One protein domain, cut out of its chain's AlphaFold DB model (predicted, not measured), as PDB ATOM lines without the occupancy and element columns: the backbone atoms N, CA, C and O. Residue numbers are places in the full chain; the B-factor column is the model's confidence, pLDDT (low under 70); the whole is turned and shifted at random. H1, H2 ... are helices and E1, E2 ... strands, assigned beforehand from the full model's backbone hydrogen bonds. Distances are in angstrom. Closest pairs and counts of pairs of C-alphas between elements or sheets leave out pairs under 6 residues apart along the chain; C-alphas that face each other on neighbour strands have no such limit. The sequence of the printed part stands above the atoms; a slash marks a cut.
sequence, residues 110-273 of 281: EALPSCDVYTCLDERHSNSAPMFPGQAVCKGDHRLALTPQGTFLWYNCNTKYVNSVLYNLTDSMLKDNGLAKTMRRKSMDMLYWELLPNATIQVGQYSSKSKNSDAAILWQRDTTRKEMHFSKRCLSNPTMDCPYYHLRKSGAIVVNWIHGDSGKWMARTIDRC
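What this domain is: This is residues 110 to 273 of the 281 residues of the protein "Hypothetical protein" of Craspedostauros australis (UniProt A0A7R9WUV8). Three small antiparallel sheets stand round a three-sided body: the sheets E1 E9 E10 E11 and E2 E3 E4 E5 are partly face to face, their strands crossed, and the sheet E6 E7 E8 lies across one end of the pair. The two short helices lie far out, H1 in the long excursion between E5 and E6, and H2 between E8 and E9. The 164 printed residues hold eleven named strands and two named helices, in the order E1 to E5, H1, E6 to E8, H2, E9 to E11; the class is mostly strand, with under half of the residues in named elements. The whole is compact, with a radius of gyration of the C-alphas of 16.2 A and spans of 49 by 42 by 29 A.

Where its parts are: Residues 110 to 123 hold no named element. E1, residues 124 to 126, begins at C-alpha 124 (39.394, 47.353, -26.077). E2 is residues 135 to 139, E3 142 to 146, E4 152 to 156 and E5 161 to 167, the last 16.1 A long. H1 is residues 179 to 183. E6 is residues 191 to 195, E7 200 to 205 and E8 216 to 222, 17.4 A long. H2, residues 232 to 236, begins at C-alpha 232 (26.081, 36.433, -15.168). E9 is residues 244 to 248, E10 252 to 258, 19.7 A long, and E11 265 to 272, 20.7 A long, ending at C-alpha 272 (39.809, 39.061, -40.154).

How they stand to each other: The sheet E1 E9 E10 E11, strongly twisted, and the sheet E2 E3 E4 E5 form a sandwich, two sheets face to face, with strands at 61 degrees. The closest C-alphas of E2 and E9 are those of Lys 139 and Leu 247, 5.9 A apart. E1 and E9 are antiparallel, with N 125 and O 245 at 3.0 A. E2 E3 E4 E5, E6 E7 E8 and E9 E10 E11 are meanders, each strand the antiparallel neighbour of the one before. Between the neighbour strands E2 and E3, N 137 and O 144 are within hydrogen-bond range at 2.9 A; between the neighbour strands E6 and E7, N 192 and O 204 are within hydrogen-bond range at 2.9 A. The closest C-alphas of E5 and E8 are those of Tyr 167 and Trp 219, 6.5 A apart. E6 and E9 are near each other. H2 only grazes the sheet E1 E9 E10 E11 with residues 232 to 235; H1 is on none of the three sheets. In H1 and H2 every O i to N i+4 pair is within hydrogen-bond range.

The domain as a whole: The C-alphas farthest apart, those of Lys 175 and Ser 262, are 49.2 A apart. The printed part has no cut, and the link E5 to H1, of 11 residues, is long. The mean pLDDT of the printed part is 75.8; it is under 70 at residues 110 to 113, 169 to 189, 208 to 214, 223 to 226 and 271 to 273.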
ATOM      1  N   GLU A 110      34.254  59.804 -50.963       52.75
ATOM      2  CA  GLU A 110      34.973  60.993 -50.497       52.75
ATOM      3  C   GLU A 110      36.238  60.536 -49.764       52.75
ATOM      4  O   GLU A 110      36.174  59.580 -48.987       52.75
ATOM      5  N   ALA A 111      37.376  61.169 -50.078       56.47
ATOM      6  CA  ALA A 111      38.702  60.784 -49.603       56.47
ATOM      7  C   ALA A 111      38.631  60.235 -48.174       56.47
ATOM      8  O   ALA A 111      38.276  60.968 -47.249       56.47
ATOM      9  N   LEU A 112      38.913  58.933 -48.028       60.50
ATOM     10  CA  LEU A 112      38.835  58.260 -46.738       60.50
ATOM     11  C   LEU A 112      39.560  59.115 -45.696       60.50
ATOM     12  O   LEU A 112      40.681  59.563 -45.977       60.50
ATOM     13  N   PRO A 113      38.935  59.385 -44.535       63.25
ATOM     14  CA  PRO A 113      39.525  60.285 -43.559       63.25
ATOM     15  C   PRO A 113      40.933  59.811 -43.199       63.25
ATOM     16  O   PRO A 113      41.161  58.609 -43.038       63.25
ATOM     17  N   SER A 114      41.876  60.749 -43.051       74.00
ATOM     18  CA  SER A 114      43.173  60.406 -42.459       74.00
ATOM     19  C   SER A 114      42.948  59.755 -41.093       74.00
ATOM     20  O   SER A 114      41.999  60.093 -40.381       74.00
ATOM     21  N   CYS A 115      43.844  58.862 -40.681       78.50
ATOM     22  CA  CYS A 115      43.772  58.262 -39.349       78.50
ATOM     23  C   CYS A 115      43.861  59.270 -38.213       78.50
ATOM     24  O   CYS A 115      43.389  58.987 -37.114       78.50
ATOM     25  N   ASP A 116      44.413  60.443 -38.502       79.81
ATOM     26  CA  ASP A 116      44.546  61.553 -37.564       79.81
ATOM     27  C   ASP A 116      43.200  62.222 -37.252       79.81
ATOM     28  O   ASP A 116      43.101  63.019 -36.324       79.81
ATOM     29  N   VAL A 117      42.150  61.907 -38.020       80.75
ATOM     30  CA  VAL A 117      40.804  62.463 -37.826       80.75
ATOM     31  C   VAL A 117      40.082  61.790 -36.654       80.75
ATOM     32  O   VAL A 117      39.113  62.343 -36.136       80.75
ATOM     33  N   TYR A 118      40.537  60.611 -36.216       85.19
ATOM     34  CA  TYR A 118      39.838  59.838 -35.194       85.19
ATOM     35  C   TYR A 118      40.422  60.029 -33.801       85.19
ATOM     36  O   TYR A 118      41.628  59.926 -33.585       85.19
ATOM     37  N   THR A 119      39.534  60.187 -32.824       90.81
ATOM     38  CA  THR A 119      39.888  60.045 -31.411       90.81
ATOM     39  C   THR A 119      39.951  58.562 -31.053       90.81
ATOM     40  O   THR A 119      38.961  57.842 -31.201       90.81
ATOM     41  N   CYS A 120      41.110  58.100 -30.586       90.12
ATOM     42  CA  CYS A 120      41.302  56.708 -30.190       90.12
ATOM     43  C   CYS A 120      40.730  56.434 -28.794       90.12
ATOM     44  O   CYS A 120      41.107  57.101 -27.836       90.12
ATOM     45  N   LEU A 121      39.857  55.429 -28.696       85.50
ATOM     46  CA  LEU A 121      39.175  54.999 -27.467       85.50
ATOM     47  C   LEU A 121      39.926  53.925 -26.664       85.50
ATOM     48  O   LEU A 121      39.373  53.424 -25.699       85.50
ATOM     49  N   ASP A 122      41.153  53.579 -27.064       82.81
ATOM     50  CA  ASP A 122      41.939  52.394 -26.668       82.81
ATOM     51  C   ASP A 122      41.735  51.161 -27.572       82.81
ATOM     52  O   ASP A 122      41.114  51.208 -28.636       82.81
ATOM     53  N   GLU A 123      42.381  50.051 -27.197       79.62
ATOM     54  CA  GLU A 123      42.436  48.795 -27.961       79.62
ATOM     55  C   GLU A 123      41.263  47.850 -27.663       79.62
ATOM     56  O   GLU A 123      41.070  46.849 -28.365       79.62
ATOM     57  N   ARG A 124      40.526  48.132 -26.583       86.06
ATOM     58  CA  ARG A 124      39.394  47.353 -26.077       86.06
ATOM     59  C   ARG A 124      38.185  48.257 -25.990       86.06
ATOM     60  O   ARG A 124      38.313  49.413 -25.617       86.06
ATOM     61  N   HIS A 125      37.021  47.698 -26.270       87.56
ATOM     62  CA  HIS A 125      35.771  48.422 -26.129       87.56
ATOM     63  C   HIS A 125      34.690  47.464 -25.659       87.56
ATOM     64  O   HIS A 125      34.513  46.368 -26.207       87.56
ATOM     65  N   SER A 126      34.019  47.867 -24.588       88.38
ATOM     66  CA  SER A 126      33.027  47.049 -23.904       88.38
ATOM     67  C   SER A 126      31.809  46.824 -24.797       88.38
ATOM     68  O   SER A 126      31.445  47.659 -25.627       88.38
ATOM     69  N   ASN A 127      31.177  45.663 -24.656       86.25
ATOM     70  CA  ASN A 127      29.975  45.345 -25.410       86.25
ATOM     71  C   ASN A 127      28.857  46.349 -25.111       86.25
ATOM     72  O   ASN A 127      28.644  46.716 -23.957       86.25
ATOM     73  N   SER A 128      28.160  46.783 -26.156       85.31
ATOM     74  CA  SER A 128      27.106  47.800 -26.108       85.31
ATOM     75  C   SER A 128      27.565  49.178 -25.622       85.31
ATOM     76  O   SER A 128      26.737  50.070 -25.461       85.31
ATOM     77  N   ALA A 129      28.870  49.404 -25.427       85.81
ATOM     78  CA  ALA A 129      29.365  50.734 -25.113       85.81
ATOM     79  C   ALA A 129      29.189  51.661 -26.332       85.81
ATOM     80  O   ALA A 129      29.469  51.249 -27.468       85.81
ATOM     81  N   PRO A 130      28.738  52.908 -26.118       87.12
ATOM     82  CA  PRO A 130      28.522  53.847 -27.202       87.12
ATOM     83  C   PRO A 130      29.847  54.240 -27.858       87.12
ATOM     84  O   PRO A 130      30.877  54.386 -27.201       87.12
ATOM     85  N   MET A 131      29.793  54.444 -29.166       87.00
ATOM     86  CA  MET A 131      30.831  55.063 -29.970       87.00
ATOM     87  C   MET A 131      30.247  56.302 -30.642       87.00
ATOM     88  O   MET A 131      29.156  56.269 -31.222       87.00
ATOM     89  N   PHE A 132      30.984  57.402 -30.549       87.69
ATOM     90  CA  PHE A 132      30.582  58.686 -31.101       87.69
ATOM     91  C   PHE A 132      31.206  58.897 -32.491       87.69
ATOM     92  O   PHE A 132      32.271  58.340 -32.782       87.69
ATOM     93  N   PRO A 133      30.574  59.694 -33.371       86.31
ATOM     94  CA  PRO A 133      31.169  60.056 -34.653       86.31
ATOM     95  C   PRO A 133      32.570  60.658 -34.487       86.31
ATOM     96  O   PRO A 133      32.794  61.516 -33.635       86.31
ATOM     97  N   GLY A 134      33.520  60.202 -35.304       87.12
ATOM     98  CA  GLY A 134      34.927  60.595 -35.210       87.12
ATOM     99  C   GLY A 134      35.732  59.818 -34.164       87.12
ATOM    100  O   GLY A 134      36.873  60.180 -33.888       87.12
ATOM    101  N   GLN A 135      35.188  58.745 -33.586       91.50
ATOM    102  CA  GLN A 135      35.930  57.868 -32.681       91.50
ATOM    103  C   GLN A 135      36.302  56.541 -33.335       91.50
ATOM    104  O   GLN A 135      35.645  56.070 -34.268       91.50
ATOM    105  N   ALA A 136      37.374  55.936 -32.827       91.25
ATOM    106  CA  ALA A 136      37.834  54.633 -33.271       91.25
ATOM    107  C   ALA A 136      38.427  53.810 -32.127       91.25
ATOM    108  O   ALA A 136      39.138  54.327 -31.266       91.25
ATOM    109  N   VAL A 137      38.220  52.497 -32.189       90.94
ATOM    110  CA  VAL A 137      39.059  51.531 -31.470       90.94
ATOM    111  C   VAL A 137      40.331  51.337 -32.278       90.94
ATOM    112  O   VAL A 137      40.289  50.985 -33.464       90.94
ATOM    113  N   CYS A 138      41.469  51.598 -31.643       91.00
ATOM    114  CA  CYS A 138      42.752  51.740 -32.319       91.00
ATOM    115  C   CYS A 138      43.724  50.646 -31.891       91.00
ATOM    116  O   CYS A 138      43.935  50.418 -30.704       91.00
ATOM    117  N   LYS A 139      44.389  50.008 -32.861       91.06
ATOM    118  CA  LYS A 139      45.536  49.131 -32.594       91.06
ATOM    119  C   LYS A 139      46.541  49.177 -33.740       91.06
ATOM    120  O   LYS A 139      46.294  48.615 -34.806       91.06
ATOM    121  N   GLY A 140      47.708  49.779 -33.498       88.62
ATOM    122  CA  GLY A 140      48.725  49.964 -34.540       88.62
ATOM    123  C   GLY A 140      48.160  50.794 -35.691       88.62
ATOM    124  O   GLY A 140      47.650  51.885 -35.445       88.62
ATOM    125  N   ASP A 141      48.160  50.241 -36.901       89.25
ATOM    126  CA  ASP A 141      47.586  50.882 -38.092       89.25
ATOM    127  C   ASP A 141      46.106  50.546 -38.311       89.25
ATOM    128  O   ASP A 141      45.491  51.051 -39.238       89.25
ATOM    129  N   HIS A 142      45.497  49.701 -37.481       89.50
ATOM    130  CA  HIS A 142      44.106  49.300 -37.672       89.50
ATOM    131  C   HIS A 142      43.154  50.142 -36.837       89.50
ATOM    132  O   HIS A 142      43.462  50.546 -35.705       89.50
ATOM    133  N   ARG A 143      41.981  50.396 -37.410       90.06
ATOM    134  CA  ARG A 143      40.955  51.256 -36.835       90.06
ATOM    135  C   ARG A 143      39.582  50.669 -37.120       90.06
ATOM    136  O   ARG A 143      39.219  50.478 -38.277       90.06
ATOM    137  N   LEU A 144      38.830  50.390 -36.065       89.50
ATOM    138  CA  LEU A 144      37.397  50.130 -36.151       89.50
ATOM    139  C   LEU A 144      36.692  51.412 -35.722       89.50
ATOM    140  O   LEU A 144      36.778  51.784 -34.554       89.50
ATOM    141  N   ALA A 145      36.096  52.122 -36.672       88.69
ATOM    142  CA  ALA A 145      35.770  53.526 -36.501       88.69
ATOM    143  C   ALA A 145      34.366  53.877 -36.972       88.69
ATOM    144  O   ALA A 145      33.875  53.360 -37.976       88.69
ATOM    145  N   LEU A 146      33.770  54.839 -36.275       86.94
ATOM    146  CA  LEU A 146      32.585  55.543 -36.726       86.94
ATOM    147  C   LEU A 146      33.023  56.866 -37.354       86.94
ATOM    148  O   LEU A 146      33.569  57.737 -36.675       86.94
ATOM    149  N   THR A 147      32.821  57.026 -38.660       84.81
ATOM    150  CA  THR A 147      33.166  58.273 -39.349       84.81
ATOM    151  C   THR A 147      32.301  59.430 -38.844       84.81
ATOM    152  O   THR A 147      31.187  59.204 -38.359       84.81
ATOM    153  N   PRO A 148      32.757  60.685 -38.997       79.00
ATOM    154  CA  PRO A 148      31.918  61.858 -38.749       79.00
ATOM    155  C   PRO A 148      30.586  61.840 -39.519       79.00
ATOM    156  O   PRO A 148      29.602  62.420 -39.071       79.00
ATOM    157  N   GLN A 149      30.545  61.155 -40.664       75.81
ATOM    158  CA  GLN A 149      29.366  60.991 -41.518       75.81
ATOM    159  C   GLN A 149      28.448  59.833 -41.080       75.81
ATOM    160  O   GLN A 149      27.433  59.588 -41.727       75.81
ATOM    161  N   GLY A 150      28.789  59.100 -40.015       74.50
ATOM    162  CA  GLY A 150      27.979  57.994 -39.493       74.50
ATOM    163  C   GLY A 150      28.172  56.661 -40.214       74.50
ATOM    164  O   GLY A 150      27.338  55.769 -40.090       74.50
ATOM    165  N   THR A 151      29.261  56.508 -40.968       80.75
ATOM    166  CA  THR A 151      29.659  55.219 -41.546       80.75
ATOM    167  C   THR A 151      30.494  54.458 -40.528       80.75
ATOM    168  O   THR A 151      31.506  54.965 -40.051       80.75
ATOM    169  N   PHE A 152      30.095  53.234 -40.203       82.06
ATOM    170  CA  PHE A 152      30.885  52.340 -39.372       82.06
ATOM    171  C   PHE A 152      31.759  51.464 -40.262       82.06
ATOM    172  O   PHE A 152      31.268  50.632 -41.031       82.06
ATOM    173  N   LEU A 153      33.066  51.668 -40.175       85.12
ATOM    174  CA  LEU A 153      34.032  51.025 -41.047       85.12
ATOM    175  C   LEU A 153      35.230  50.491 -40.275       85.12
ATOM    176  O   LEU A 153      35.584  50.934 -39.184       85.12
ATOM    177  N   TRP A 154      35.860  49.507 -40.884       85.19
ATOM    178  CA  TRP A 154      37.089  48.899 -40.446       85.19
ATOM    179  C   TRP A 154      38.145  49.134 -41.510       85.19
ATOM    180  O   TRP A 154      37.961  48.752 -42.668       85.19
ATOM    181  N   TYR A 155      39.247  49.770 -41.130       84.94
ATOM    182  CA  TYR A 155      40.239  50.216 -42.092       84.94
ATOM    183  C   TYR A 155      41.668  50.158 -41.547       84.94
ATOM    184  O   TYR A 155      41.903  50.107 -40.333       84.94
ATOM    185  N   ASN A 156      42.624  50.129 -42.475       87.12
ATOM    186  CA  ASN A 156      44.056  50.155 -42.213       87.12
ATOM    187  C   ASN A 156      44.643  51.504 -42.656       87.12
ATOM    188  O   ASN A 156      44.611  51.860 -43.832       87.12
ATOM    189  N   CYS A 157      45.212  52.227 -41.698       84.75
ATOM    190  CA  CYS A 157      45.855  53.523 -41.851       84.75
ATOM    191  C   CYS A 157      47.023  53.526 -42.822       84.75
ATOM    192  O   CYS A 157      47.157  54.440 -43.630       84.75
ATOM    193  N   ASN A 158      47.877  52.511 -42.722       84.88
ATOM    194  CA  ASN A 158      49.124  52.451 -43.466       84.88
ATOM    195  C   ASN A 158      48.847  52.217 -44.956       84.88
ATOM    196  O   ASN A 158      49.376  52.910 -45.819       84.88
ATOM    197  N   THR A 159      47.940  51.289 -45.263       82.00
ATOM    198  CA  THR A 159      47.580  50.969 -46.652       82.00
ATOM    199  C   THR A 159      46.463  51.849 -47.212       82.00
ATOM    200  O   THR A 159      46.171  51.764 -48.403       82.00
ATOM    201  N   LYS A 160      45.816  52.665 -46.367       78.75
ATOM    202  CA  LYS A 160      44.581  53.415 -46.671       78.75
ATOM    203  C   LYS A 160      43.444  52.531 -47.200       78.75
ATOM    204  O   LYS A 160      42.537  53.012 -47.875       78.75
ATOM    205  N   TYR A 161      43.496  51.234 -46.909       78.19
ATOM    206  CA  TYR A 161      42.524  50.266 -47.391       78.19
ATOM    207  C   TYR A 161      41.360  50.148 -46.406       78.19
ATOM    208  O   TYR A 161      41.574  49.974 -45.202       78.19
ATOM    209  N   VAL A 162      40.128  50.205 -46.916       77.12
ATOM    210  CA  VAL A 162      38.936  49.858 -46.134       77.12
ATOM    211  C   VAL A 162      38.762  48.355 -46.194       77.12
ATOM    212  O   VAL A 162      38.413  47.791 -47.227       77.12
ATOM    213  N   ASN A 163      39.017  47.701 -45.070       72.25
ATOM    214  CA  ASN A 163      38.879  46.260 -44.953       72.25
ATOM    215  C   ASN A 163      37.413  45.834 -44.980       72.25
ATOM    216  O   ASN A 163      37.090  44.805 -45.563       72.25
ATOM    217  N   SER A 164      36.537  46.608 -44.340       73.50
ATOM    218  CA  SER A 164      35.116  46.295 -44.263       73.50
ATOM    219  C   SER A 164      34.307  47.543 -43.929       73.50
ATOM    220  O   SER A 164      34.688  48.310 -43.050       73.50
ATOM    221  N   VAL A 165      33.178  47.752 -44.601       74.81
ATOM    222  CA  VAL A 165      32.168  48.733 -44.191       74.81
ATOM    223  C   VAL A 165      31.022  47.986 -43.534       74.81
ATOM    224  O   VAL A 165      30.173  47.408 -44.202       74.81
ATOM    225  N   LEU A 166      31.034  47.971 -42.205       72.56
ATOM    226  CA  LEU A 166      30.070  47.235 -41.390       72.56
ATOM    227  C   LEU A 166      28.688  47.886 -41.428       72.56
ATOM    228  O   LEU A 166      27.680  47.193 -41.395       72.56
ATOM    229  N   TYR A 167      28.643  49.210 -41.527       73.69
ATOM    230  CA  TYR A 167      27.416  49.959 -41.731       73.69
ATOM    231  C   TYR A 167      27.731  51.214 -42.534       73.69
ATOM    232  O   TYR A 167      28.617  51.981 -42.162       73.69
ATOM    233  N   ASN A 168      27.006  51.440 -43.625       71.31
ATOM    234  CA  ASN A 168      27.090  52.684 -44.374       71.31
ATOM    235  C   ASN A 168      25.755  53.396 -44.289       71.31
ATOM    236  O   ASN A 168      24.727  52.844 -44.684       71.31
ATOM    237  N   LEU A 169      25.784  54.637 -43.824       67.62
ATOM    238  CA  LEU A 169      24.630  55.508 -43.890       67.62
ATOM    239  C   LEU A 169      24.540  56.048 -45.325       67.62
ATOM    240  O   LEU A 169      24.892  57.192 -45.599       67.62
ATOM    241  N   THR A 170      24.155  55.197 -46.280       58.09
ATOM    242  CA  THR A 170      24.051  55.615 -47.681       58.09
ATOM    243  C   THR A 170      22.957  56.662 -47.852       58.09
ATOM    244  O   THR A 170      21.891  56.602 -47.230       58.09
ATOM    245  N   ASP A 171      23.174  57.574 -48.799       46.50
ATOM    246  CA  ASP A 171      22.191  58.575 -49.215       46.50
ATOM    247  C   ASP A 171      20.838  57.964 -49.654       46.50
ATOM    248  O   ASP A 171      19.839  58.673 -49.713       46.50
ATOM    249  N   SER A 172      20.758  56.657 -49.935       39.94
ATOM    250  CA  SER A 172      19.495  55.951 -50.201       39.94
ATOM    251  C   SER A 172      18.619  55.783 -48.951       39.94
ATOM    252  O   SER A 172      17.420  56.042 -49.029       39.94
ATOM    253  N   MET A 173      19.194  55.493 -47.774       48.19
ATOM    254  CA  MET A 173      18.455  55.558 -46.499       48.19
ATOM    255  C   MET A 173      18.098  57.007 -46.131       48.19
ATOM    256  O   MET A 173      17.142  57.252 -45.395       48.19
ATOM    257  N   LEU A 174      18.838  57.976 -46.687       45.22
ATOM    258  CA  LEU A 174      18.539  59.402 -46.588       45.22
ATOM    259  C   LEU A 174      17.503  59.895 -47.627       45.22
ATOM    260  O   LEU A 174      17.032  61.030 -47.539       45.22
ATOM    261  N   LYS A 175      17.128  59.092 -48.624       40.06
ATOM    262  CA  LYS A 175      16.147  59.496 -49.644       40.06
ATOM    263  C   LYS A 175      14.743  58.987 -49.344       40.06
ATOM    264  O   LYS A 175      13.792  59.697 -49.657       40.06
ATOM    265  N   ASP A 176      14.611  57.842 -48.677       45.66
ATOM    266  CA  ASP A 176      13.323  57.141 -48.633       45.66
ATOM    267  C   ASP A 176      12.371  57.477 -47.489       45.66
ATOM    268  O   ASP A 176      11.241  57.021 -47.519       45.66
ATOM    269  N   ASN A 177      12.720  58.307 -46.505       40.34
ATOM    270  CA  ASN A 177      11.742  58.777 -45.517       40.34
ATOM    271  C   ASN A 177      12.219  60.097 -44.903       40.34
ATOM    272  O   ASN A 177      13.420  60.318 -44.753       40.34
ATOM    273  N   GLY A 178      11.304  60.962 -44.451       44.41
ATOM    274  CA  GLY A 178      11.604  62.219 -43.735       44.41
ATOM    275  C   GLY A 178      12.540  62.104 -42.506       44.41
ATOM    276  O   GLY A 178      12.879  63.116 -41.888       44.41
ATOM    277  N   LEU A 179      13.012  60.896 -42.173       41.41
ATOM    278  CA  LEU A 179      14.120  60.594 -41.265       41.41
ATOM    279  C   LEU A 179      15.428  61.294 -41.648       41.41
ATOM    280  O   LEU A 179      16.131  61.767 -40.767       41.41
ATOM    281  N   ALA A 180      15.751  61.424 -42.929       43.84
ATOM    282  CA  ALA A 180      17.055  61.909 -43.382       43.84
ATOM    283  C   ALA A 180      17.357  63.370 -43.041       43.84
ATOM    284  O   ALA A 180      18.435  63.738 -42.568       43.84
ATOM    285  N   LYS A 181      16.347  64.219 -43.248       42.97
ATOM    286  CA  LYS A 181      16.378  65.642 -42.890       42.97
ATOM    287  C   LYS A 181      16.389  65.829 -41.370       42.97
ATOM    288  O   LYS A 181      16.871  66.848 -40.880       42.97
ATOM    289  N   THR A 182      15.882  64.832 -40.644       42.66
ATOM    290  CA  THR A 182      15.869  64.783 -39.182       42.66
ATOM    291  C   THR A 182      17.218  64.297 -38.638       42.66
ATOM    292  O   THR A 182      17.740  64.943 -37.740       42.66
ATOM    293  N   MET A 183      17.848  63.277 -39.237       43.22
ATOM    294  CA  MET A 183      19.177  62.769 -38.857       43.22
ATOM    295  C   MET A 183      20.312  63.754 -39.173       43.22
ATOM    296  O   MET A 183      21.212  63.915 -38.357       43.22
ATOM    297  N   ARG A 184      20.251  64.497 -40.295       47.88
ATOM    298  CA  ARG A 184      21.254  65.540 -40.619       47.88
ATOM    299  C   ARG A 184      21.279  66.720 -39.631       47.88
ATOM    300  O   ARG A 184      22.214  67.512 -39.673       47.88
ATOM    301  N   ARG A 185      20.251  66.895 -38.786       44.19
ATOM    302  CA  ARG A 185      20.135  68.032 -37.841       44.19
ATOM    303  C   ARG A 185      19.894  67.643 -36.385       44.19
ATOM    304  O   ARG A 185      20.062  68.487 -35.512       44.19
ATOM    305  N   LYS A 186      19.464  66.414 -36.109       46.12
ATOM    306  CA  LYS A 186      19.223  65.896 -34.766       46.12
ATOM    307  C   LYS A 186      19.898  64.537 -34.661       46.12
ATOM    308  O   LYS A 186      19.430  63.564 -35.238       46.12
ATOM    309  N   SER A 187      20.972  64.521 -33.890       50.31
ATOM    310  CA  SER A 187      21.465  63.345 -33.199       50.31
ATOM    311  C   SER A 187      21.843  62.131 -34.046       50.31
ATOM    312  O   SER A 187      21.196  61.087 -33.959       50.31
ATOM    313  N   MET A 188      22.989  62.194 -34.729       57.12
ATOM    314  CA  MET A 188      23.840  60.998 -34.868       57.12
ATOM    315  C   MET A 188      24.533  60.687 -33.530       57.12
ATOM    316  O   MET A 188      25.732  60.433 -33.494       57.12
ATOM    317  N   ASP A 189      23.818  60.825 -32.409       63.56
ATOM    318  CA  ASP A 189      24.500  61.158 -31.161       63.56
ATOM    319  C   ASP A 189      25.380  60.004 -30.694       63.56
ATOM    320  O   ASP A 189      26.497  60.254 -30.261       63.56
ATOM    321  N   MET A 190      24.942  58.752 -30.848       77.25
ATOM    322  CA  MET A 190      25.704  57.578 -30.428       77.25
ATOM    323  C   MET A 190      25.238  56.342 -31.204       77.25
ATOM    324  O   MET A 190      24.047  56.007 -31.184       77.25
ATOM    325  N   LEU A 191      26.172  55.634 -31.840       83.81
ATOM    326  CA  LEU A 191      25.948  54.241 -32.227       83.81
ATOM    327  C   LEU A 191      26.554  53.338 -31.167       83.81
ATOM    328  O   LEU A 191      27.460  53.740 -30.443       83.81
ATOM    329  N   TYR A 192      26.085  52.107 -31.083       85.25
ATOM    330  CA  TYR A 192      26.756  51.099 -30.286       85.25
ATOM    331  C   TYR A 192      26.854  49.800 -31.052       85.25
ATOM    332  O   TYR A 192      26.086  49.515 -31.973       85.25
ATOM    333  N   TRP A 193      27.840  49.025 -30.641       82.31
ATOM    334  CA  TRP A 193      28.101  47.709 -31.170       82.31
ATOM    335  C   TRP A 193      27.756  46.691 -30.100       82.31
ATOM    336  O   TRP A 193      28.216  46.812 -28.965       82.31
ATOM    337  N   GLU A 194      26.959  45.695 -30.451       85.88
ATOM    338  CA  GLU A 194      26.527  44.665 -29.519       85.88
ATOM    339  C   GLU A 194      26.709  43.279 -30.125       85.88
ATOM    340  O   GLU A 194      26.362  43.021 -31.276       85.88
ATOM    341  N   LEU A 195      27.248  42.375 -29.317       81.62
ATOM    342  CA  LEU A 195      27.314  40.959 -29.590       81.62
ATOM    343  C   LEU A 195      26.239  40.231 -28.796       81.62
ATOM    344  O   LEU A 195      26.232  40.230 -27.564       81.62
ATOM    345  N   LEU A 196      25.382  39.541 -29.528       83.69
ATOM    346  CA  LEU A 196      24.313  38.738 -28.972       83.69
ATOM    347  C   LEU A 196      24.804  37.328 -28.583       83.69
ATOM    348  O   LEU A 196      25.817  36.850 -29.104       83.69
ATOM    349  N   PRO A 197      24.074  36.612 -27.704       81.69
ATOM    350  CA  PRO A 197      24.427  35.248 -27.291       81.69
ATOM    351  C   PRO A 197      24.520  34.242 -28.440       81.69
ATOM    352  O   PRO A 197      25.262  33.274 -28.361       81.69
ATOM    353  N   ASN A 198      23.821  34.466 -29.548       80.38
ATOM    354  CA  ASN A 198      23.936  33.641 -30.752       80.38
ATOM    355  C   ASN A 198      25.140  34.033 -31.638       80.38
ATOM    356  O   ASN A 198      25.164  33.686 -32.811       80.38
ATOM    357  N   ALA A 199      26.114  34.782 -31.108       75.31
ATOM    358  CA  ALA A 199      27.269  35.320 -31.833       75.31
ATOM    359  C   ALA A 199      26.910  36.245 -33.007       75.31
ATOM    360  O   ALA A 199      27.703  36.454 -33.929       75.31
ATOM    361  N   THR A 200      25.712  36.817 -32.985       80.69
ATOM    362  CA  THR A 200      25.330  37.833 -33.951       80.69
ATOM    363  C   THR A 200      25.864  39.184 -33.510       80.69
ATOM    364  O   THR A 200      25.639  39.603 -32.376       80.69
ATOM    365  N   ILE A 201      26.566  39.864 -34.413       79.94
ATOM    366  CA  ILE A 201      26.925  41.266 -34.227       79.94
ATOM    367  C   ILE A 201      25.755  42.122 -34.688       79.94
ATOM    368  O   ILE A 201      25.236  41.901 -35.783       79.94
ATOM    369  N   GLN A 202      25.422  43.151 -33.921       85.06
ATOM    370  CA  GLN A 202      24.547  44.222 -34.361       85.06
ATOM    371  C   GLN A 202      25.139  45.610 -34.111       85.06
ATOM    372  O   GLN A 202      25.917  45.824 -33.181       85.06
ATOM    373  N   VAL A 203      24.742  46.553 -34.961       83.00
ATOM    374  CA  VAL A 203      24.953  47.987 -34.764       83.00
ATOM    375  C   VAL A 203      23.594  48.607 -34.476       83.00
ATOM    376  O   VAL A 203      22.680  48.530 -35.303       83.00
ATOM    377  N   GLY A 204      23.465  49.201 -33.296       83.75
ATOM    378  CA  GLY A 204      22.254  49.875 -32.849       83.75
ATOM    379  C   GLY A 204      22.453  51.381 -32.719       83.75
ATOM    380  O   GLY A 204      23.574  51.872 -32.565       83.75
ATOM    381  N   GLN A 205      21.349  52.123 -32.767       82.69
ATOM    382  CA  GLN A 205      21.327  53.558 -32.502       82.69
ATOM    383  C   GLN A 205      20.723  53.844 -31.127       82.69
ATOM    384  O   GLN A 205      19.596  53.432 -30.839       82.69
ATOM    385  N   TYR A 206      21.427  54.628 -30.306       73.44
ATOM    386  CA  TYR A 206      20.833  55.181 -29.092       73.44
ATOM    387  C   TYR A 206      19.878  56.321 -29.450       73.44
ATOM    388  O   TYR A 206      20.275  57.341 -30.013       73.44
ATOM    389  N   SER A 207      18.606  56.170 -29.084       71.00
ATOM    390  CA  SER A 207      17.614  57.238 -29.191       71.00
ATOM    391  C   SER A 207      17.403  57.878 -27.826       71.00
ATOM    392  O   SER A 207      16.801  57.276 -26.941       71.00
ATOM    393  N   SER A 208      17.819  59.137 -27.668       64.06
ATOM    394  CA  SER A 208      17.557  59.931 -26.454       64.06
ATOM    395  C   SER A 208      16.064  60.125 -26.160       64.06
ATOM    396  O   SER A 208      15.683  60.496 -25.052       64.06
ATOM    397  N   LYS A 209      15.201  59.883 -27.154       62.72
ATOM    398  CA  LYS A 209      13.744  60.034 -27.054       62.72
ATOM    399  C   LYS A 209      13.017  58.740 -26.724       62.72
ATOM    400  O   LYS A 209      11.835  58.798 -26.385       62.72
ATOM    401  N   SER A 210      13.681  57.593 -26.839       57.41
ATOM    402  CA  SER A 210      13.066  56.322 -26.494       57.41
ATOM    403  C   SER A 210      13.248  56.078 -25.001       57.41
ATOM    404  O   SER A 210      14.350  55.821 -24.530       57.41
ATOM    405  N   LYS A 211      12.157  56.205 -24.235       51.56
ATOM    406  CA  LYS A 211      12.124  55.794 -22.818       51.56
ATOM    407  C   LYS A 211      12.147  54.271 -22.658       51.56
ATOM    408  O   LYS A 211      12.427  53.790 -21.565       51.56
ATOM    409  N   ASN A 212      11.879  53.545 -23.741       50.69
ATOM    410  CA  ASN A 212      12.075  52.109 -23.824       50.69
ATOM    411  C   ASN A 212      13.440  51.845 -24.458       50.69
ATOM    412  O   ASN A 212      13.842  52.541 -25.389       50.69
ATOM    413  N   SER A 213      14.133  50.822 -23.980       54.53
ATOM    414  CA  SER A 213      15.422  50.313 -24.466       54.53
ATOM    415  C   SER A 213      15.428  49.832 -25.928       54.53
ATOM    416  O   SER A 213      16.352  49.134 -26.333       54.53
ATOM    417  N   ASP A 214      14.420  50.191 -26.719       59.38
ATOM    418  CA  ASP A 214      14.244  49.803 -28.114       59.38
ATOM    419  C   ASP A 214      15.155  50.663 -28.992       59.38
ATOM    420  O   ASP A 214      14.736  51.571 -29.716       59.38
ATOM    421  N   ALA A 215      16.453  50.419 -28.867       70.31
ATOM    422  CA  ALA A 215      17.420  50.895 -29.829       70.31
ATOM    423  C   ALA A 215      17.043  50.386 -31.226       70.31
ATOM    424  O   ALA A 215      16.745  49.207 -31.421       70.31
ATOM    425  N   ALA A 216      17.069  51.281 -32.213       80.50
ATOM    426  CA  ALA A 216      16.849  50.884 -33.593       80.50
ATOM    427  C   ALA A 216      18.056  50.069 -34.069       80.50
ATOM    428  O   ALA A 216      19.182  50.575 -34.067       80.50
ATOM    429  N   ILE A 217      17.823  48.819 -34.471       82.12
ATOM    430  CA  ILE A 217      18.854  47.976 -35.077       82.12
ATOM    431  C   ILE A 217      19.065  48.448 -36.511       82.12
ATOM    432  O   ILE A 217      18.162  48.367 -37.344       82.12
ATOM    433  N   LEU A 218      20.254  48.980 -36.784       77.38
ATOM    434  CA  LEU A 218      20.613  49.527 -38.091       77.38
ATOM    435  C   LEU A 218      21.247  48.469 -38.992       77.38
ATOM    436  O   LEU A 218      21.105  48.516 -40.213       77.38
ATOM    437  N   TRP A 219      21.965  47.527 -38.387       78.94
ATOM    438  CA  TRP A 219      22.648  46.453 -39.088       78.94
ATOM    439  C   TRP A 219      22.851  45.259 -38.169       78.94
ATOM    440  O   TRP A 219      23.066  45.423 -36.969       78.94
ATOM    441  N   GLN A 220      22.823  44.061 -38.746       81.06
ATOM    442  CA  GLN A 220      23.016  42.819 -38.020       81.06
ATOM    443  C   GLN A 220      23.665  41.771 -38.928       81.06
ATOM    444  O   GLN A 220      23.313  41.647 -40.103       81.06
ATOM    445  N   ARG A 221      24.603  40.994 -38.385       76.88
ATOM    446  CA  ARG A 221      25.240  39.875 -39.081       76.88
ATOM    447  C   ARG A 221      25.479  38.728 -38.124       76.88
ATOM    448  O   ARG A 221      26.191  38.874 -37.130       76.88
ATOM    449  N   ASP A 222      24.944  37.570 -38.481       79.75
ATOM    450  CA  ASP A 222      25.374  36.323 -37.871       79.75
ATOM    451  C   ASP A 222      26.811  36.028 -38.312       79.75
ATOM    452  O   ASP A 222      27.132  36.002 -39.506       79.75
ATOM    453  N   THR A 223      27.692  35.859 -37.333       68.44
ATOM    454  CA  THR A 223      29.107  35.600 -37.581       68.44
ATOM    455  C   THR A 223      29.503  34.165 -37.285       68.44
ATOM    456  O   THR A 223      30.578  33.739 -37.710       68.44
ATOM    457  N   THR A 224      28.670  33.381 -36.587       66.56
ATOM    458  CA  THR A 224      29.025  32.002 -36.245       66.56
ATOM    459  C   THR A 224      27.808  31.111 -36.014       66.56
ATOM    460  O   THR A 224      26.868  31.484 -35.333       66.56
ATOM    461  N   ARG A 225      27.926  29.831 -36.385       65.00
ATOM    462  CA  ARG A 225      26.920  28.795 -36.079       65.00
ATOM    463  C   ARG A 225      26.952  28.270 -34.629       65.00
ATOM    464  O   ARG A 225      26.410  27.198 -34.372       65.00
ATOM    465  N   LYS A 226      27.675  28.913 -33.701       68.94
ATOM    466  CA  LYS A 226      27.872  28.404 -32.328       68.94
ATOM    467  C   LYS A 226      27.542  29.455 -31.282       68.94
ATOM    468  O   LYS A 226      28.217  30.483 -31.220       68.94
ATOM    469  N   GLU A 227      26.621  29.101 -30.394       80.00
ATOM    470  CA  GLU A 227      26.201  29.924 -29.266       80.00
ATOM    471  C   GLU A 227      27.358  30.311 -28.331       80.00
ATOM    472  O   GLU A 227      28.359  29.603 -28.154       80.00
ATOM    473  N   MET A 228      27.206  31.488 -27.739       82.12
ATOM    474  CA  MET A 228      28.082  32.124 -26.775       82.12
ATOM    475  C   MET A 228      27.310  32.306 -25.473       82.12
ATOM    476  O   MET A 228      26.416  33.138 -25.359       82.12
ATOM    477  N   HIS A 229      27.683  31.537 -24.455       85.44
ATOM    478  CA  HIS A 229      27.114  31.698 -23.120       85.44
ATOM    479  C   HIS A 229      27.961  32.682 -22.314       85.44
ATOM    480  O   HIS A 229      29.125  32.391 -22.005       85.44
ATOM    481  N   PHE A 230      27.385  33.837 -21.983       85.31
ATOM    482  CA  PHE A 230      28.007  34.855 -21.140       85.31
ATOM    483  C   PHE A 230      27.769  34.558 -19.660       85.31
ATOM    484  O   PHE A 230      26.666  34.199 -19.253       85.31
ATOM    485  N   SER A 231      28.803  34.730 -18.841       86.88
ATOM    486  CA  SER A 231      28.667  34.671 -17.388       86.88
ATOM    487  C   SER A 231      27.713  35.744 -16.878       86.88
ATOM    488  O   SER A 231      27.828  36.904 -17.279       86.88
ATOM    489  N   LYS A 232      26.864  35.415 -15.893       85.62
ATOM    490  CA  LYS A 232      26.081  36.433 -15.168       85.62
ATOM    491  C   LYS A 232      26.981  37.515 -14.579       85.62
ATOM    492  O   LYS A 232      26.613  38.680 -14.595       85.62
ATOM    493  N   ARG A 233      28.179  37.130 -14.124       81.88
ATOM    494  CA  ARG A 233      29.181  38.051 -13.576       81.88
ATOM    495  C   ARG A 233      29.681  39.059 -14.611       81.88
ATOM    496  O   ARG A 233      29.986  40.178 -14.226       81.88
ATOM    497  N   CYS A 234      29.748  38.677 -15.889       79.56
ATOM    498  CA  CYS A 234      30.076  39.622 -16.956       79.56
ATOM    499  C   CYS A 234      28.981  40.671 -17.117       79.56
ATOM    500  O   CYS A 234      29.256  41.861 -17.111       79.56
ATOM    501  N   LEU A 235      27.731  40.219 -17.181       79.12
ATOM    502  CA  LEU A 235      26.592  41.100 -17.427       79.12
ATOM    503  C   LEU A 235      26.276  42.019 -16.238       79.12
ATOM    504  O   LEU A 235      25.761  43.115 -16.435       79.12
ATOM    505  N   SER A 236      26.557  41.583 -15.007       78.88
ATOM    506  CA  SER A 236      26.204  42.326 -13.793       78.88
ATOM    507  C   SER A 236      27.322  43.199 -13.226       78.88
ATOM    508  O   SER A 236      27.045  44.023 -12.352       78.88
ATOM    509  N   ASN A 237      28.572  43.030 -13.674       78.75
ATOM    510  CA  ASN A 237      29.706  43.770 -13.135       78.75
ATOM    511  C   ASN A 237      30.342  44.699 -14.185       78.75
ATOM    512  O   ASN A 237      31.187  44.244 -14.959       78.75
ATOM    513  N   PRO A 238      30.041  46.012 -14.155       71.62
ATOM    514  CA  PRO A 238      30.592  46.964 -15.118       71.62
ATOM    515  C   PRO A 238      32.119  47.093 -15.030       71.62
ATOM    516  O   PRO A 238      32.749  47.441 -16.014       71.62
ATOM    517  N   THR A 239      32.743  46.753 -13.895       76.88
ATOM    518  CA  THR A 239      34.213  46.817 -13.746       76.88
ATOM    519  C   THR A 239      34.959  45.705 -14.483       76.88
ATOM    520  O   THR A 239      36.181  45.757 -14.590       76.88
ATOM    521  N   MET A 240      34.253  44.668 -14.946       73.88
ATOM    522  CA  MET A 240      34.873  43.568 -15.688       73.88
ATOM    523  C   MET A 240      34.975  43.834 -17.185       73.88
ATOM    524  O   MET A 240      35.641  43.050 -17.864       73.88
ATOM    525  N   ASP A 241      34.311  44.886 -17.680       77.62
ATOM    526  CA  ASP A 241      34.254  45.235 -19.098       77.62
ATOM    527  C   ASP A 241      33.996  44.002 -19.973       77.62
ATOM    528  O   ASP A 241      34.724  43.771 -20.927       77.62
ATOM    529  N   CYS A 242      33.041  43.125 -19.621       81.31
ATOM    530  CA  CYS A 242      32.815  41.890 -20.375       81.31
ATOM    531  C   CYS A 242      31.338  41.606 -20.693       81.31
ATOM    532  O   CYS A 242      30.480  41.814 -19.839       81.31
ATOM    533  N   PRO A 243      31.026  41.072 -21.892       86.50
ATOM    534  CA  PRO A 243      31.953  40.818 -22.999       86.50
ATOM    535  C   PRO A 243      32.558  42.116 -23.570       86.50
ATOM    536  O   PRO A 243      31.992  43.192 -23.417       86.50
ATOM    537  N   TYR A 244      33.732  42.020 -24.193       88.06
ATOM    538  CA  TYR A 244      34.356  43.137 -24.908       88.06
ATOM    539  C   TYR A 244      34.958  42.664 -26.215       88.06
ATOM    540  O   TYR A 244      35.390  41.511 -26.340       88.06
ATOM    541  N   TYR A 245      35.042  43.574 -27.175       86.69
ATOM    542  CA  TYR A 245      35.829  43.353 -28.373       86.69
ATOM    543  C   TYR A 245      37.192  44.032 -28.249       86.69
ATOM    544  O   TYR A 245      37.359  45.048 -27.575       86.69
ATOM    545  N   HIS A 246      38.190  43.437 -28.890       87.38
ATOM    546  CA  HIS A 246      39.512  44.014 -29.039       87.38
ATOM    547  C   HIS A 246      39.951  43.953 -30.496       87.38
ATOM    548  O   HIS A 246      39.671  42.980 -31.207       87.38
ATOM    549  N   LEU A 247      40.692  44.972 -30.922       86.56
ATOM    550  CA  LEU A 247      41.345  44.982 -32.225       86.56
ATOM    551  C   LEU A 247      42.789  44.495 -32.064       86.56
ATOM    552  O   LEU A 247      43.565  45.048 -31.287       86.56
ATOM    553  N   ARG A 248      43.171  43.428 -32.773       86.25
ATOM    554  CA  ARG A 248      44.555  42.921 -32.769       86.25
ATOM    555  C   ARG A 248      45.423  43.675 -33.772       86.25
ATOM    556  O   ARG A 248      44.930  44.147 -34.789       86.25
ATOM    557  N   LYS A 249      46.745  43.681 -33.535       84.25
ATOM    558  CA  LYS A 249      47.743  44.272 -34.455       84.25
ATOM    559  C   LYS A 249      47.680  43.690 -35.868       84.25
ATOM    560  O   LYS A 249      48.092  44.352 -36.800       84.25
ATOM    561  N   SER A 250      47.188  42.461 -36.007       81.81
ATOM    562  CA  SER A 250      47.002  41.786 -37.292       81.81
ATOM    563  C   SER A 250      45.771  42.262 -38.069       81.81
ATOM    564  O   SER A 250      45.437  41.646 -39.074       81.81
ATOM    565  N   GLY A 251      45.009  43.229 -37.547       77.81
ATOM    566  CA  GLY A 251      43.708  43.571 -38.104       77.81
ATOM    567  C   GLY A 251      42.724  42.419 -37.928       77.81
ATOM    568  O   GLY A 251      42.111  41.953 -38.878       77.81
ATOM    569  N   ALA A 252      42.583  41.899 -36.711       83.44
ATOM    570  CA  ALA A 252      41.525  40.940 -36.397       83.44
ATOM    571  C   ALA A 252      40.669  41.489 -35.261       83.44
ATOM    572  O   ALA A 252      41.220  41.924 -34.245       83.44
ATOM    573  N   ILE A 253      39.347  41.439 -35.425       82.69
ATOM    574  CA  ILE A 253      38.403  41.746 -34.351       82.69
ATOM    575  C   ILE A 253      38.178  40.458 -33.571       82.69
ATOM    576  O   ILE A 253      37.811  39.419 -34.127       82.69
ATOM    577  N   VAL A 254      38.422  40.514 -32.269       86.44
ATOM    578  CA  VAL A 254      38.263  39.369 -31.379       86.44
ATOM    579  C   VAL A 254      37.380  39.773 -30.223       86.44
ATOM    580  O   VAL A 254      37.623  40.792 -29.582       86.44
ATOM    581  N   VAL A 255      36.404  38.936 -29.904       86.69
ATOM    582  CA  VAL A 255      35.607  39.099 -28.695       86.69
ATOM    583  C   VAL A 255      36.114  38.198 -27.597       86.69
ATOM    584  O   VAL A 255      36.476  37.047 -27.837       86.69
ATOM    585  N   ASN A 256      36.118  38.746 -26.387       88.56
ATOM    586  CA  ASN A 256      36.503  38.069 -25.166       88.56
ATOM    587  C   ASN A 256      35.341  38.120 -24.188       88.56
ATOM    588  O   ASN A 256      34.669  39.143 -24.047       88.56
ATOM    589  N   TRP A 257      35.108  37.006 -23.507       89.88
ATOM    590  CA  TRP A 257      34.054  36.898 -22.510       89.88
ATOM    591  C   TRP A 257      34.375  35.816 -21.488       89.88
ATOM    592  O   TRP A 257      35.195  34.935 -21.738       89.88
ATOM    593  N   ILE A 258      33.704  35.860 -20.341       86.25
ATOM    594  CA  ILE A 258      33.741  34.775 -19.362       86.25
ATOM    595  C   ILE A 258      32.617  33.799 -19.704       86.25
ATOM    596  O   ILE A 258      31.455  34.200 -19.800       86.25
ATOM    597  N   HIS A 259      32.957  32.528 -19.911       87.38
ATOM    598  CA  HIS A 259      32.003  31.538 -20.397       87.38
ATOM    599  C   HIS A 259      31.146  30.942 -19.282       87.38
ATOM    600  O   HIS A 259      31.659  30.213 -18.426       87.38
ATOM    601  N   GLY A 260      29.841  31.220 -19.329       84.75
ATOM    602  CA  GLY A 260      28.880  30.767 -18.323       84.75
ATOM    603  C   GLY A 260      29.388  31.005 -16.896       84.75
ATOM    604  O   GLY A 260      30.061  31.995 -16.616       84.75
ATOM    605  N   ASP A 261      29.148  30.062 -15.995       83.69
ATOM    606  CA  ASP A 261      29.615  30.169 -14.606       83.69
ATOM    607  C   ASP A 261      31.015  29.570 -14.389       83.69
ATOM    608  O   ASP A 261      31.511  29.517 -13.267       83.69
ATOM    609  N   SER A 262      31.699  29.157 -15.463       83.62
ATOM    610  CA  SER A 262      33.012  28.505 -15.365       83.62
ATOM    611  C   SER A 262      34.128  29.429 -14.868       83.62
ATOM    612  O   SER A 262      35.201  28.953 -14.500       83.62
ATOM    613  N   GLY A 263      33.924  30.749 -14.935       82.19
ATOM    614  CA  GLY A 263      34.956  31.747 -14.648       82.19
ATOM    615  C   GLY A 263      36.099  31.785 -15.672       82.19
ATOM    616  O   GLY A 263      37.007  32.602 -15.534       82.19
ATOM    617  N   LYS A 264      36.071  30.936 -16.709       87.25
ATOM    618  CA  LYS A 264      37.118  30.867 -17.732       87.25
ATOM    619  C   LYS A 264      36.904  31.936 -18.795       87.25
ATOM    620  O   LYS A 264      35.821  32.042 -19.371       87.25
ATOM    621  N   TRP A 265      37.966  32.686 -19.079       87.50
ATOM    622  CA  TRP A 265      38.014  33.585 -20.224       87.50
ATOM    623  C   TRP A 265      38.081  32.789 -21.524       87.50
ATOM    624  O   TRP A 265      38.917  31.901 -21.686       87.50
ATOM    625  N   MET A 266      37.207  33.148 -22.452       88.56
ATOM    626  CA  MET A 266      37.166  32.655 -23.817       88.56
ATOM    627  C   MET A 266      37.414  33.818 -24.767       88.56
ATOM    628  O   MET A 266      37.029  34.952 -24.482       88.56
ATOM    629  N   ALA A 267      38.036  33.519 -25.904       87.31
ATOM    630  CA  ALA A 267      38.276  34.473 -26.973       87.31
ATOM    631  C   ALA A 267      37.863  33.865 -28.316       87.31
ATOM    632  O   ALA A 267      38.084  32.675 -28.560       87.31
ATOM    633  N   ARG A 268      37.289  34.675 -29.206       83.06
ATOM    634  CA  ARG A 268      36.927  34.258 -30.565       83.06
ATOM    635  C   ARG A 268      37.179  35.380 -31.558       83.06
ATOM    636  O   ARG A 268      36.751  36.506 -31.340       83.06
ATOM    637  N   THR A 269      37.857  35.059 -32.655       82.69
ATOM    638  CA  THR A 269      37.971  35.965 -33.802       82.69
ATOM    639  C   THR A 269      36.651  35.981 -34.553       82.69
ATOM    640  O   THR A 269      36.163  34.915 -34.918       82.69
ATOM    641  N   ILE A 270      36.082  37.169 -34.739       73.00
ATOM    642  CA  ILE A 270      34.799  37.328 -35.424       73.00
ATOM    643  C   ILE A 270      34.996  37.680 -36.896       73.00
ATOM    644  O   ILE A 270      34.295  37.154 -37.753       73.00
ATOM    645  N   ASP A 271      35.973  38.535 -37.181       69.44
ATOM    646  CA  ASP A 271      36.312  38.915 -38.546       69.44
ATOM    647  C   ASP A 271      37.827  39.145 -38.657       69.44
ATOM    648  O   ASP A 271      38.487  39.556 -37.687       69.44
ATOM    649  N   ARG A 272      38.393  38.846 -39.827       58.66
ATOM    650  CA  ARG A 272      39.809  39.061 -40.154       58.66
ATOM    651  C   ARG A 272      39.905  39.950 -41.382       58.66
ATOM    652  O   ARG A 272      39.263  39.692 -42.392       58.66
ATOM    653  N   CYS A 273      40.813  40.920 -41.332       49.94
ATOM    654  CA  CYS A 273      41.089  41.865 -42.414       49.94
ATOM    655  C   CYS A 273      41.408  41.234 -43.788       49.94
ATOM    656  O   CYS A 273      41.450  41.978 -44.767       49.94
TER     657      CYS A 273